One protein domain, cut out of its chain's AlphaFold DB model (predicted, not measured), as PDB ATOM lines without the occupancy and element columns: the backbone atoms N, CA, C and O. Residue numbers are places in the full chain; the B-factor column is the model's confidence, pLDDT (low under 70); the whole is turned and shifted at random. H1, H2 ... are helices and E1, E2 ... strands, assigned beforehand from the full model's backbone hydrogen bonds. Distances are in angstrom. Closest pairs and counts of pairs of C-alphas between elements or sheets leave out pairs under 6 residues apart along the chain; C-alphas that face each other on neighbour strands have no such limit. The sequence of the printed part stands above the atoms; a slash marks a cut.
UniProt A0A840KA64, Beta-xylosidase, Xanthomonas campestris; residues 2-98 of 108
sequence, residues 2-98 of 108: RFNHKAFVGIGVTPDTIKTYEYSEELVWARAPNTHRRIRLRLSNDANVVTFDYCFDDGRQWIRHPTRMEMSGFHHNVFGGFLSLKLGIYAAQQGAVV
ATOM      1  N   ARG A   2     137.100  94.996 160.388       27.59
ATOM      2  CA  ARG A   2     135.780  95.467 159.925       27.59
ATOM      3  C   ARG A   2     135.858  96.971 159.662       27.59
ATOM      4  O   ARG A   2     135.937  97.746 160.607       27.59
ATOM      5  N   PHE A   3     135.871  97.369 158.392       39.31
ATOM      6  CA  PHE A   3     135.624  98.754 158.006       39.31
ATOM      7  C   PHE A   3     134.176  99.084 158.363       39.31
ATOM      8  O   PHE A   3     133.246  98.462 157.849       39.31
ATOM      9  N   ASN A   4     133.982 100.049 159.255       46.38
ATOM     10  CA  ASN A   4     132.685 100.682 159.360       46.38
ATOM     11  C   ASN A   4     132.517 101.571 158.123       46.38
ATOM     12  O   ASN A   4     133.218 102.565 157.969       46.38
ATOM     13  N   HIS A   5     131.609 101.196 157.230       50.22
ATOM     14  CA  HIS A   5     131.273 101.936 156.010       50.22
ATOM     15  C   HIS A   5     130.578 103.285 156.293       50.22
ATOM     16  O   HIS A   5     130.202 103.972 155.352       50.22
ATOM     17  N   LYS A   6     130.400 103.655 157.572       53.94
ATOM     18  CA  LYS A   6     129.667 104.847 158.026       53.94
ATOM     19  C   LYS A   6     130.531 106.013 158.520       53.94
ATOM     20  O   LYS A   6     129.980 106.960 159.065       53.94
ATOM     21  N   ALA A   7     131.852 105.992 158.361       68.62
ATOM     22  CA  ALA A   7     132.692 107.039 158.950       68.62
ATOM     23  C   ALA A   7     133.770 107.558 157.993       68.62
ATOM     24  O   ALA A   7     134.960 107.346 158.223       68.62
ATOM     25  N   PHE A   8     133.367 108.257 156.929       78.69
ATOM     26  CA  PHE A   8     134.285 109.147 156.221       78.69
ATOM     27  C   PHE A   8     133.770 110.586 156.199       78.69
ATOM     28  O   PHE A   8     132.567 110.843 156.186       78.69
ATOM     29  N   VAL A   9     134.723 111.511 156.164       86.56
ATOM     30  CA  VAL A   9     134.506 112.895 155.757       86.56
ATOM     31  C   VAL A   9     135.335 113.160 154.520       86.56
ATOM     32  O   VAL A   9     136.416 112.585 154.352       86.56
ATOM     33  N   GLY A  10     134.835 113.993 153.622       90.19
ATOM     34  CA  GLY A  10     135.525 114.190 152.360       90.19
ATOM     35  C   GLY A  10     134.861 115.183 151.435       90.19
ATOM     36  O   GLY A  10     133.825 115.768 151.737       90.19
ATOM     37  N   ILE A  11     135.487 115.328 150.274       91.81
ATOM     38  CA  ILE A  11     135.014 116.164 149.183       91.81
ATOM     39  C   ILE A  11     134.916 115.310 147.919       91.81
ATOM     40  O   ILE A  11     135.781 114.474 147.655       91.81
ATOM     41  N   GLY A  12     133.845 115.501 147.162       92.25
ATOM     42  CA  GLY A  12     133.615 114.878 145.865       92.25
ATOM     43  C   GLY A  12     133.520 115.934 144.779       92.25
ATOM     44  O   GLY A  12     133.113 117.063 145.035       92.25
ATOM     45  N   VAL A  13     133.873 115.571 143.553       92.81
ATOM     46  CA  VAL A  13     133.797 116.472 142.401       92.81
ATOM     47  C   VAL A  13     132.971 115.806 141.310       92.81
ATOM     48  O   VAL A  13     133.277 114.694 140.883       92.81
ATOM     49  N   THR A  14     131.944 116.507 140.844       92.25
ATOM     50  CA  THR A  14     131.178 116.201 139.633       92.25
ATOM     51  C   THR A  14     131.456 117.272 138.570       92.25
ATOM     52  O   THR A  14     132.126 118.268 138.862       92.25
ATOM     53  N   PRO A  15     130.983 117.105 137.320       90.81
ATOM     54  CA  PRO A  15     131.198 118.099 136.266       90.81
ATOM     55  C   PRO A  15     130.709 119.515 136.603       90.81
ATOM     56  O   PRO A  15     131.232 120.473 136.045       90.81
ATOM     57  N   ASP A  16     129.736 119.631 137.501       93.12
ATOM     58  CA  ASP A  16     128.999 120.853 137.826       93.12
ATOM     59  C   ASP A  16     129.034 121.227 139.318       93.12
ATOM     60  O   ASP A  16     128.738 122.367 139.678       93.12
ATOM     61  N   THR A  17     129.409 120.295 140.200       93.81
ATOM     62  CA  THR A  17     129.286 120.467 141.649       93.81
ATOM     63  C   THR A  17     130.497 119.912 142.392       93.81
ATOM     64  O   THR A  17     130.984 118.812 142.135       93.81
ATOM     65  N   ILE A  18     130.954 120.654 143.388       93.75
ATOM     66  CA  ILE A  18     131.816 120.166 144.456       93.75
ATOM     67  C   ILE A  18     130.908 119.785 145.626       93.75
ATOM     68  O   ILE A  18     130.162 120.614 146.150       93.75
ATOM     69  N   LYS A  19     130.947 118.509 145.993       94.06
ATOM     70  CA  LYS A  19     130.142 117.897 147.048       94.06
ATOM     71  C   LYS A  19     130.958 117.749 148.313       94.06
ATOM     72  O   LYS A  19     132.141 117.431 148.242       94.06
ATOM     73  N   THR A  20     130.296 117.855 149.450       92.19
ATOM     74  CA  THR A  20     130.931 117.716 150.756       92.19
ATOM     75  C   THR A  20     130.234 116.610 151.520       92.19
ATOM     76  O   THR A  20     129.008 116.537 151.518       92.19
ATOM     77  N   TYR A  21     131.021 115.736 152.133       89.44
ATOM     78  CA  TYR A  21     130.529 114.582 152.866       89.44
ATOM     79  C   TYR A  21     130.938 114.677 154.326       89.44
ATOM     80  O   TYR A  21     132.117 114.877 154.634       89.44
ATOM     81  N   GLU A  22     129.967 114.481 155.202       85.50
ATOM     82  CA  GLU A  22     130.138 114.413 156.644       85.50
ATOM     83  C   GLU A  22     129.427 113.157 157.146       85.50
ATOM     84  O   GLU A  22     128.297 112.886 156.755       85.50
ATOM     85  N   TYR A  23     130.103 112.336 157.951       78.31
ATOM     86  CA  TYR A  23     129.561 111.054 158.428       78.31
ATOM     87  C   TYR A  23     129.034 110.137 157.307       78.31
ATOM     88  O   TYR A  23     128.093 109.372 157.496       78.31
ATOM     89  N   SER A  24     129.693 110.149 156.144       80.56
ATOM     90  CA  SER A  24     129.274 109.426 154.927       80.56
ATOM     91  C   SER A  24     127.971 109.922 154.287       80.56
ATOM     92  O   SER A  24     127.507 109.323 153.316       80.56
ATOM     93  N   GLU A  25     127.407 111.023 154.776       84.88
ATOM     94  CA  GLU A  25     126.241 111.689 154.206       84.88
ATOM     95  C   GLU A  25     126.663 112.937 153.434       84.88
ATOM     96  O   GLU A  25     127.613 113.631 153.791       84.88
ATOM     97  N   GLU A  26     125.973 113.219 152.331       90.56
ATOM     98  CA  GLU A  26     126.224 114.429 151.553       90.56
ATOM     99  C   GLU A  26     125.590 115.641 152.251       90.56
ATOM    100  O   GLU A  26     124.372 115.710 152.422       90.56
ATOM    101  N   LEU A  27     126.400 116.649 152.571       91.69
ATOM    102  CA  LEU A  27     125.926 117.952 153.022       91.69
ATOM    103  C   LEU A  27     125.454 118.771 151.816       91.69
ATOM    104  O   LEU A  27     126.201 119.568 151.246       91.69
ATOM    105  N   VAL A  28     124.197 118.582 151.412       92.00
ATOM    106  CA  VAL A  28     123.617 119.242 150.224       92.00
ATOM    107  C   VAL A  28     123.696 120.772 150.304       92.00
ATOM    108  O   VAL A  28     123.930 121.428 149.290       92.00
ATOM    109  N   TRP A  29     123.559 121.345 151.503       90.44
ATOM    110  CA  TRP A  29     123.666 122.791 151.737       90.44
ATOM    111  C   TRP A  29     125.097 123.331 151.575       90.44
ATOM    112  O   TRP A  29     125.272 124.528 151.366       90.44
ATOM    113  N   ALA A  30     126.113 122.465 151.647       91.50
ATOM    114  CA  ALA A  30     127.526 122.818 151.516       91.50
ATOM    115  C   ALA A  30     128.060 122.626 150.086       91.50
ATOM    116  O   ALA A  30     129.270 122.673 149.864       91.50
ATOM    117  N   ARG A  31     127.186 122.387 149.101       92.69
ATOM    118  CA  ARG A  31     127.593 122.285 147.695       92.69
ATOM    119  C   ARG A  31     128.213 123.596 147.219       92.69
ATOM    120  O   ARG A  31     127.678 124.673 147.464       92.69
ATOM    121  N   ALA A  32     129.305 123.487 146.472       91.00
ATOM    122  CA  ALA A  32     129.892 124.607 145.744       91.00
ATOM    123  C   ALA A  32     129.835 124.335 144.232       91.00
ATOM    124  O   ALA A  32     129.926 123.175 143.826       91.00
ATOM    125  N   PRO A  33     129.682 125.360 143.379       91.75
ATOM    126  CA  PRO A  33     129.694 125.159 141.935       91.75
ATOM    127  C   PRO A  33     131.070 124.675 141.466       91.75
ATOM    128  O   PRO A  33     132.105 125.160 141.933       91.75
ATOM    129  N   ASN A  34     131.082 123.746 140.512       91.81
ATOM    130  CA  ASN A  34     132.270 123.400 139.744       91.81
ATOM    131  C   ASN A  34     132.110 123.876 138.298       91.81
ATOM    132  O   ASN A  34     131.189 123.470 137.598       91.81
ATOM    133  N   THR A  35     133.048 124.693 137.835       88.44
ATOM    134  CA  THR A  35     133.105 125.182 136.449       88.44
ATOM    135  C   THR A  35     134.315 124.640 135.688       88.44
ATOM    136  O   THR A  35     134.570 125.048 134.555       88.44
ATOM    137  N   HIS A  36     135.087 123.728 136.289       91.94
ATOM    138  CA  HIS A  36     136.374 123.285 135.763       91.94
ATOM    139  C   HIS A  36     136.471 121.760 135.664       91.94
ATOM    140  O   HIS A  36     136.110 121.010 136.568       91.94
ATOM    141  N   ARG A  37     137.044 121.280 134.553       90.50
ATOM    142  CA  ARG A  37     137.314 119.843 134.346       90.50
ATOM    143  C   ARG A  37     138.607 119.364 135.002       90.50
ATOM    144  O   ARG A  37     138.793 118.164 135.181       90.50
ATOM    145  N   ARG A  38     139.517 120.288 135.315       92.06
ATOM    146  CA  ARG A  38     140.792 120.015 135.977       92.06
ATOM    147  C   ARG A  38     140.805 120.752 137.303       92.06
ATOM    148  O   ARG A  38     140.635 121.966 137.328       92.06
ATOM    149  N   ILE A  39     141.013 120.007 138.379       93.44
ATOM    150  CA  ILE A  39     141.019 120.532 139.740       93.44
ATOM    151  C   ILE A  39     142.194 119.907 140.482       93.44
ATOM    152  O   ILE A  39     142.417 118.699 140.393       93.44
ATOM    153  N   ARG A  40     142.939 120.725 141.223       93.81
ATOM    154  CA  ARG A  40     143.861 120.261 142.263       93.81
ATOM    155  C   ARG A  40     143.143 120.335 143.601       93.81
ATOM    156  O   ARG A  40     142.532 121.352 143.912       93.81
ATOM    157  N   LEU A  41     143.227 119.263 144.379       93.19
ATOM    158  CA  LEU A  41     142.633 119.170 145.709       93.19
ATOM    159  C   LEU A  41     143.742 119.084 146.752       93.19
ATOM    160  O   LEU A  41     144.736 118.385 146.551       93.19
ATOM    161  N   ARG A  42     143.551 119.773 147.874       92.75
ATOM    162  CA  ARG A  42     144.411 119.678 149.051       92.75
ATOM    163  C   ARG A  42     143.545 119.466 150.279       92.75
ATOM    164  O   ARG A  42     142.635 120.243 150.554       92.75
ATOM    165  N   LEU A  43     143.864 118.412 151.017       91.25
ATOM    166  CA  LEU A  43     143.263 118.107 152.307       91.25
ATOM    167  C   LEU A  43     144.330 118.336 153.372       91.25
ATOM    168  O   LEU A  43     145.424 117.782 153.274       91.25
ATOM    169  N   SER A  44     144.010 119.150 154.372       89.81
ATOM    170  CA  SER A  44     144.873 119.381 155.534       89.81
ATOM    171  C   SER A  44     144.113 118.974 156.786       89.81
ATOM    172  O   SER A  44     142.984 119.418 156.969       89.81
ATOM    173  N   ASN A  45     144.710 118.129 157.620       85.56
ATOM    174  CA  ASN A  45     144.177 117.799 158.939       85.56
ATOM    175  C   ASN A  45     145.101 118.423 159.983       85.56
ATOM    176  O   ASN A  45     146.251 118.000 160.090       85.56
ATOM    177  N   ASP A  46     144.604 119.421 160.703       85.44
ATOM    178  CA  ASP A  46     145.328 120.104 161.772       85.44
ATOM    179  C   ASP A  46     144.497 120.045 163.053       85.44
ATOM    180  O   ASP A  46     143.352 120.490 163.062       85.44
ATOM    181  N   ALA A  47     145.044 119.437 164.108       82.25
ATOM    182  CA  ALA A  47     144.371 119.251 165.396       82.25
ATOM    183  C   ALA A  47     142.917 118.733 165.282       82.25
ATOM    184  O   ALA A  47     142.018 119.233 165.954       82.25
ATOM    185  N   ASN A  48     142.686 117.719 164.436       78.88
ATOM    186  CA  ASN A  48     141.369 117.134 164.134       78.88
ATOM    187  C   ASN A  48     140.440 118.020 163.290       78.88
ATOM    188  O   ASN A  48     139.289 117.656 163.071       78.88
ATOM    189  N   VAL A  49     140.906 119.151 162.770       84.31
ATOM    190  CA  VAL A  49     140.141 119.980 161.840       84.31
ATOM    191  C   VAL A  49     140.573 119.669 160.413       84.31
ATOM    192  O   VAL A  49     141.671 120.029 159.980       84.31
ATOM    193  N   VAL A  50     139.693 119.021 159.652       88.12
ATOM    194  CA  VAL A  50     139.908 118.770 158.224       88.12
ATOM    195  C   VAL A  50     139.479 119.997 157.427       88.12
ATOM    196  O   VAL A  50     138.321 120.421 157.455       88.12
ATOM    197  N   THR A  51     140.430 120.563 156.693       91.06
ATOM    198  CA  THR A  51     140.230 121.675 155.765       91.06
ATOM    199  C   THR A  51     140.411 121.194 154.334       91.06
ATOM    200  O   THR A  51     141.389 120.508 154.019       91.06
ATOM    201  N   PHE A  52     139.486 121.599 153.466       92.69
ATOM    202  CA  PHE A  52     139.541 121.339 152.033       92.69
ATOM    203  C   PHE A  52     139.882 122.628 151.290       92.69
ATOM    204  O   PHE A  52     139.195 123.641 151.436       92.69
ATOM    205  N   ASP A  53     140.924 122.577 150.471       93.88
ATOM    206  CA  ASP A  53     141.228 123.620 149.500       93.88
ATOM    207  C   ASP A  53     141.198 123.018 148.090       93.88
ATOM    208  O   ASP A  53     141.633 121.882 147.866       93.88
ATOM    209  N   TYR A  54     140.715 123.791 147.124       93.56
ATOM    210  CA  TYR A  54     140.723 123.425 145.712       93.56
ATOM    211  C   TYR A  54     141.313 124.544 144.860       93.56
ATOM    212  O   TYR A  54     141.301 125.717 145.228       93.56
ATOM    213  N   CYS A  55     141.875 124.166 143.722       93.56
ATOM    214  CA  CYS A  55     142.545 125.072 142.805       93.56
ATOM    215  C   CYS A  55     142.249 124.666 141.357       93.56
ATOM    216  O   CYS A  55     142.269 123.479 141.016       93.56
ATOM    217  N   PHE A  56     141.994 125.661 140.510       91.75
ATOM    218  CA  PHE A  56     141.599 125.479 139.110       91.75
ATOM    219  C   PHE A  56     142.679 125.915 138.109       91.75
ATOM    220  O   PHE A  56     142.589 125.600 136.926       91.75
ATOM    221  N   ASP A  57     143.712 126.613 138.578       90.94
ATOM    222  CA  ASP A  57     144.713 127.317 137.773       90.94
ATOM    223  C   ASP A  57     146.143 126.817 138.047       90.94
ATOM    224  O   ASP A  57     147.110 127.577 138.104       90.94
ATOM    225  N   ASP A  58     146.279 125.497 138.202       86.69
ATOM    226  CA  ASP A  58     147.565 124.804 138.348       86.69
ATOM    227  C   ASP A  58     148.420 125.220 139.559       86.69
ATOM    228  O   ASP A  58     149.643 125.107 139.559       86.69
ATOM    229  N   GLY A  59     147.760 125.609 140.646       85.50
ATOM    230  CA  GLY A  59     148.372 125.889 141.946       85.50
ATOM    231  C   GLY A  59     148.611 127.371 142.217       85.50
ATOM    232  O   GLY A  59     149.170 127.686 143.268       85.50
ATOM    233  N   ARG A  60     148.200 128.267 141.309       89.25
ATOM    234  CA  ARG A  60     148.391 129.719 141.451       89.25
ATOM    235  C   ARG A  60     147.437 130.316 142.482       89.25
ATOM    236  O   ARG A  60     147.880 131.094 143.324       89.25
ATOM    237  N   GLN A  61     146.168 129.912 142.467       92.75
ATOM    238  CA  GLN A  61     145.166 130.365 143.422       92.75
ATOM    239  C   GLN A  61     144.451 129.183 144.077       92.75
ATOM    240  O   GLN A  61     143.821 128.348 143.425       92.75
ATOM    241  N   TRP A  62     144.523 129.141 145.407       94.19
ATOM    242  CA  TRP A  62     143.788 128.182 146.224       94.19
ATOM    243  C   TRP A  62     142.539 128.834 146.796       94.19
ATOM    244  O   TRP A  62     142.606 129.896 147.414       94.19
ATOM    245  N   ILE A  63     141.407 128.167 146.611       93.31
ATOM    246  CA  ILE A  63     140.120 128.544 147.174       93.31
ATOM    247  C   ILE A  63     139.839 127.592 148.328       93.31
ATOM    248  O   ILE A  63     139.872 126.369 148.171       93.31
ATOM    249  N   ARG A  64     139.569 128.163 149.500       93.44
ATOM    250  CA  ARG A  64     139.164 127.399 150.675       93.44
ATOM    251  C   ARG A  64     137.686 127.060 150.582       93.44
ATOM    252  O   ARG A  64     136.863 127.957 150.402       93.44
ATOM    253  N   HIS A  65     137.351 125.787 150.758       90.81
ATOM    254  CA  HIS A  65     135.962 125.387 150.925       90.81
ATOM    255  C   HIS A  65     135.409 125.990 152.234       90.81
ATOM    256  O   HIS A  65     136.095 125.913 153.259       90.81
ATOM    257  N   PRO A  66     134.212 126.610 152.232       84.44
ATOM    258  CA  PRO A  66     133.672 127.290 153.412       84.44
ATOM    259  C   PRO A  66     133.432 126.338 154.588       84.44
ATOM    260  O   PRO A  66     133.654 126.714 155.740       84.44
ATOM    261  N   THR A  67     133.029 125.099 154.306       85.31
ATOM    262  CA  THR A  67     132.786 124.090 155.335       85.31
ATOM    263  C   THR A  67     134.092 123.398 155.713       85.31
ATOM    264  O   THR A  67     134.748 122.756 154.891       85.31
ATOM    265  N   ARG A  68     134.468 123.520 156.984       83.94
ATOM    266  CA  ARG A  68     135.542 122.742 157.612       83.94
ATOM    267  C   ARG A  68     134.919 121.686 158.500       83.94
ATOM    268  O   ARG A  68     133.830 121.902 159.022       83.94
ATOM    269  N   MET A  69     135.631 120.587 158.695       82.00
ATOM    270  CA  MET A  69     135.127 119.496 159.519       82.00
ATOM    271  C   MET A  69     135.916 119.417 160.809       82.00
ATOM    272  O   MET A  69     137.118 119.166 160.779       82.00
ATOM    273  N   GLU A  70     135.238 119.633 161.927       75.00
ATOM    274  CA  GLU A  70     135.802 119.424 163.253       75.00
ATOM    275  C   GLU A  70     135.581 117.961 163.642       75.00
ATOM    276  O   GLU A  70     134.459 117.461 163.641       75.00
ATOM    277  N   MET A  71     136.681 117.247 163.875       70.06
ATOM    278  CA  MET A  71     136.677 115.835 164.254       70.06
ATOM    279  C   MET A  71     136.990 115.651 165.746       70.06
ATOM    280  O   MET A  71     137.136 114.523 166.209       70.06
ATOM    281  N   SER A  72     137.129 116.722 166.529       60.28
ATOM    282  CA  SER A  72     137.507 116.617 167.941       60.28
ATOM    283  C   SER A  72     136.355 116.058 168.787       60.28
ATOM    284  O   SER A  72     136.605 115.354 169.770       60.28
ATOM    285  N   GLY A  73     135.101 116.249 168.366       52.12
ATOM    286  CA  GLY A  73     133.933 115.571 168.943       52.12
ATOM    287  C   GLY A  73     133.930 114.039 168.783       52.12
ATOM    288  O   GLY A  73     133.219 113.340 169.514       52.12
ATOM    289  N   PHE A  74     134.767 113.479 167.896       53.69
ATOM    290  CA  PHE A  74     134.868 112.027 167.689       53.69
ATOM    291  C   PHE A  74     135.519 111.302 168.872       53.69
ATOM    292  O   PHE A  74     135.351 110.086 169.000       53.69
ATOM    293  N   HIS A  75     136.236 112.019 169.745       48.69
ATOM    294  CA  HIS A  75     136.962 111.424 170.866       48.69
ATOM    295  C   HIS A  75     136.059 110.803 171.940       48.69
ATOM    296  O   HIS A  75     136.495 109.844 172.573       48.69
ATOM    297  N   HIS A  76     134.827 111.295 172.136       44.91
ATOM    298  CA  HIS A  76     133.992 110.855 173.263       44.91
ATOM    299  C   HIS A  76     132.731 110.059 172.905       44.91
ATOM    300  O   HIS A  76     132.354 109.206 173.699       44.91
ATOM    301  N   ASN A  77     132.085 110.275 171.751       46.78
ATOM    302  CA  ASN A  77     130.687 109.831 171.611       46.78
ATOM    303  C   ASN A  77     130.357 108.762 170.559       46.78
ATOM    304  O   ASN A  77     129.233 108.272 170.614       46.78
ATOM    305  N   VAL A  78     131.235 108.359 169.620       46.97
ATOM    306  CA  VAL A  78     130.739 107.485 168.519       46.97
ATOM    307  C   VAL A  78     131.643 106.323 168.058       46.97
ATOM    308  O   VAL A  78     131.089 105.310 167.637       46.97
ATOM    309  N   PHE A  79     132.982 106.353 168.164       45.03
ATOM    310  CA  PHE A  79     133.805 105.300 167.513       45.03
ATOM    311  C   PHE A  79     134.945 104.654 168.310       45.03
ATOM    312  O   PHE A  79     135.776 103.988 167.703       45.03
ATOM    313  N   GLY A  80     134.960 104.751 169.643       35.84
ATOM    314  CA  GLY A  80     135.816 103.890 170.474       35.84
ATOM    315  C   GLY A  80     137.305 103.927 170.101       35.84
ATOM    316  O   GLY A  80     137.859 102.922 169.670       35.84
ATOM    317  N   GLY A  81     137.947 105.079 170.312       39.25
ATOM    318  CA  GLY A  81     139.400 105.229 170.217       39.25
ATOM    319  C   GLY A  81     139.900 105.506 168.799       39.25
ATOM    320  O   GLY A  81     139.607 104.761 167.874       39.25
ATOM    321  N   PHE A  82     140.650 106.607 168.661       46.81
ATOM    322  CA  PHE A  82     141.433 107.046 167.497       46.81
ATOM    323  C   PHE A  82     141.435 106.066 166.307       46.81
ATOM    324  O   PHE A  82     142.387 105.307 166.100       46.81
ATOM    325  N   LEU A  83     140.394 106.116 165.471       51.09
ATOM    326  CA  LEU A  83     140.514 105.570 164.130       51.09
ATOM    327  C   LEU A  83     141.482 106.506 163.411       51.09
ATOM    328  O   LEU A  83     141.146 107.660 163.155       51.09
ATOM    329  N   SER A  84     142.701 106.046 163.128       56.62
ATOM    330  CA  SER A  84     143.618 106.800 162.276       56.62
ATOM    331  C   SER A  84     142.859 107.178 161.001       56.62
ATOM    332  O   SER A  84     142.431 106.276 160.268       56.62
ATOM    333  N   LEU A  85     142.651 108.471 160.740       64.62
ATOM    334  CA  LEU A  85     142.029 108.899 159.492       64.62
ATOM    335  C   LEU A  85     142.941 108.456 158.350       64.62
ATOM    336  O   LEU A  85     144.093 108.880 158.249       64.62
ATOM    337  N   LYS A  86     142.435 107.553 157.513       75.81
ATOM    338  CA  LYS A  86     143.131 107.103 156.310       75.81
ATOM    339  C   LYS A  86     142.641 107.937 155.142       75.81
ATOM    340  O   LYS A  86     141.438 108.074 154.937       75.81
ATOM    341  N   LEU A  87     143.581 108.469 154.370       81.56
ATOM    342  CA  LEU A  87     143.259 109.136 153.119       81.56
ATOM    343  C   LEU A  87     142.768 108.092 152.109       81.56
ATOM    344  O   LEU A  87     143.436 107.085 151.878       81.56
ATOM    345  N   GLY A  88     141.602 108.343 151.520       84.75
ATOM    346  CA  GLY A  88     141.013 107.522 150.470       84.75
ATOM    347  C   GLY A  88     140.694 108.369 149.245       84.75
ATOM    348  O   GLY A  88     140.279 109.518 149.371       84.75
ATOM    349  N   ILE A  89     140.889 107.792 148.064       86.62
ATOM    350  CA  ILE A  89     140.446 108.361 146.789       86.62
ATOM    351  C   ILE A  89     139.396 107.417 146.223       86.62
ATOM    352  O   ILE A  89     139.576 106.201 146.255       86.62
ATOM    353  N   TYR A  90     138.318 107.980 145.690       88.12
ATOM    354  CA  TYR A  90     137.283 107.218 145.012       88.12
ATOM    355  C   TYR A  90     136.975 107.834 143.647       88.12
ATOM    356  O   TYR A  90     137.070 109.044 143.452       88.12
ATOM    357  N   ALA A  91     136.597 106.976 142.707       89.50
ATOM    358  CA  ALA A  91     135.956 107.350 141.459       89.50
ATOM    359  C   ALA A  91     134.700 106.487 141.339       89.50
ATOM    360  O   ALA A  91     134.744 105.282 141.588       89.50
ATOM    361  N   ALA A  92     133.574 107.112 141.027       87.88
ATOM    362  CA  ALA A  92     132.278 106.455 140.953       87.88
ATOM    363  C   ALA A  92     131.507 106.987 139.744       87.88
ATOM    364  O   ALA A  92     131.863 108.033 139.205       87.88
ATOM    365  N   GLN A  93     130.414 106.299 139.393       88.25
ATOM    366  CA  GLN A  93     129.595 106.568 138.204       88.25
ATOM    367  C   GLN A  93     130.316 106.258 136.881       88.25
ATOM    368  O   GLN A  93     131.501 105.923 136.854       88.25
ATOM    369  N   GLN A  94     129.579 106.325 135.772       89.75
ATOM    370  CA  GLN A  94     130.147 106.192 134.433       89.75
ATOM    371  C   GLN A  94     131.074 107.368 134.106       89.75
ATOM    372  O   GLN A  94     130.724 108.532 134.287       89.75
ATOM    373  N   GLY A  95     132.245 107.047 133.560       88.19
ATOM    374  CA  GLY A  95     133.236 108.022 133.121       88.19
ATOM    375  C   GLY A  95     134.658 107.553 133.405       88.19
ATOM    376  O   GLY A  95     134.887 106.430 133.851       88.19
ATOM    377  N   ALA A  96     135.621 108.433 133.142       89.50
ATOM    378  CA  ALA A  96     137.025 108.211 133.454       89.50
ATOM    379  C   ALA A  96     137.586 109.419 134.206       89.50
ATOM    380  O   ALA A  96     137.349 110.568 133.827       89.50
ATOM    381  N   VAL A  97     138.355 109.147 135.259       90.56
ATOM    382  CA  VAL A  97     139.067 110.152 136.052       90.56
ATOM    383  C   VAL A  97     140.555 109.859 135.962       90.56
ATOM    384  O   VAL A  97     140.977 108.711 136.083       90.56
ATOM    385  N   VAL A  98     141.355 110.903 135.765       92.62
ATOM    386  CA  VAL A  98     142.814 110.803 135.783       92.62
ATOM    387  C   VAL A  98     143.327 111.523 137.022       92.62
ATOM    388  O   VAL A  98     143.226 112.744 137.119       92.62
TER     389      VAL A  98
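This is residues 2 to 98 of the 108 residues of the protein "Beta-xylosidase" of Xanthomonas campestris (UniProt A0A840KA64). With little regular structure, two strand hairpins, E1-E2 and E3-E4, stand side by side, wrapped in long loops, with short helix H1 far out beyond one end. The tail after H1 folds back along the hairpins. The 97 printed residues hold E1, E2, E3, E4, H1 in that order, mostly strand, with 28 residues in named elements; both sheets are antiparallel. The whole is compact, radius of gyration of the C-alphas 14.3 A, spanning 40 by 30 by 24 A.

E1 is residues 10 to 13, from C-alpha 10 at (135.525, 114.190, 152.360), and E2 17 to 22, 16.2 A. E3 is residues 40 to 46, 19.6 A, E4 49 to 55, 19.9 A, and H1 74 to 77, ending at C-alpha 77 (130.687, 109.831, 171.611).

In hairpin E1-E2, N 12 and O 19 are 2.8 A apart; in hairpin E3-E4, N 44 and O 51 are 3.0 A apart. The closest C-alphas of E1 and E4, Ile 11 and Phe 52, are 7.4 A apart. E2 is apart from E3 and E4. Residues 63 to 64 pair antiparallel with 53 to 54 of E4. H1 is too short for an O i to N i+4 pair, and its one O i to N i+3 pair is not within range.

The printed part has no cut. Links E2 to E3 and E4 to H1 are long. Residues 2 to 7 and 72 to 85 are under pLDDT 70.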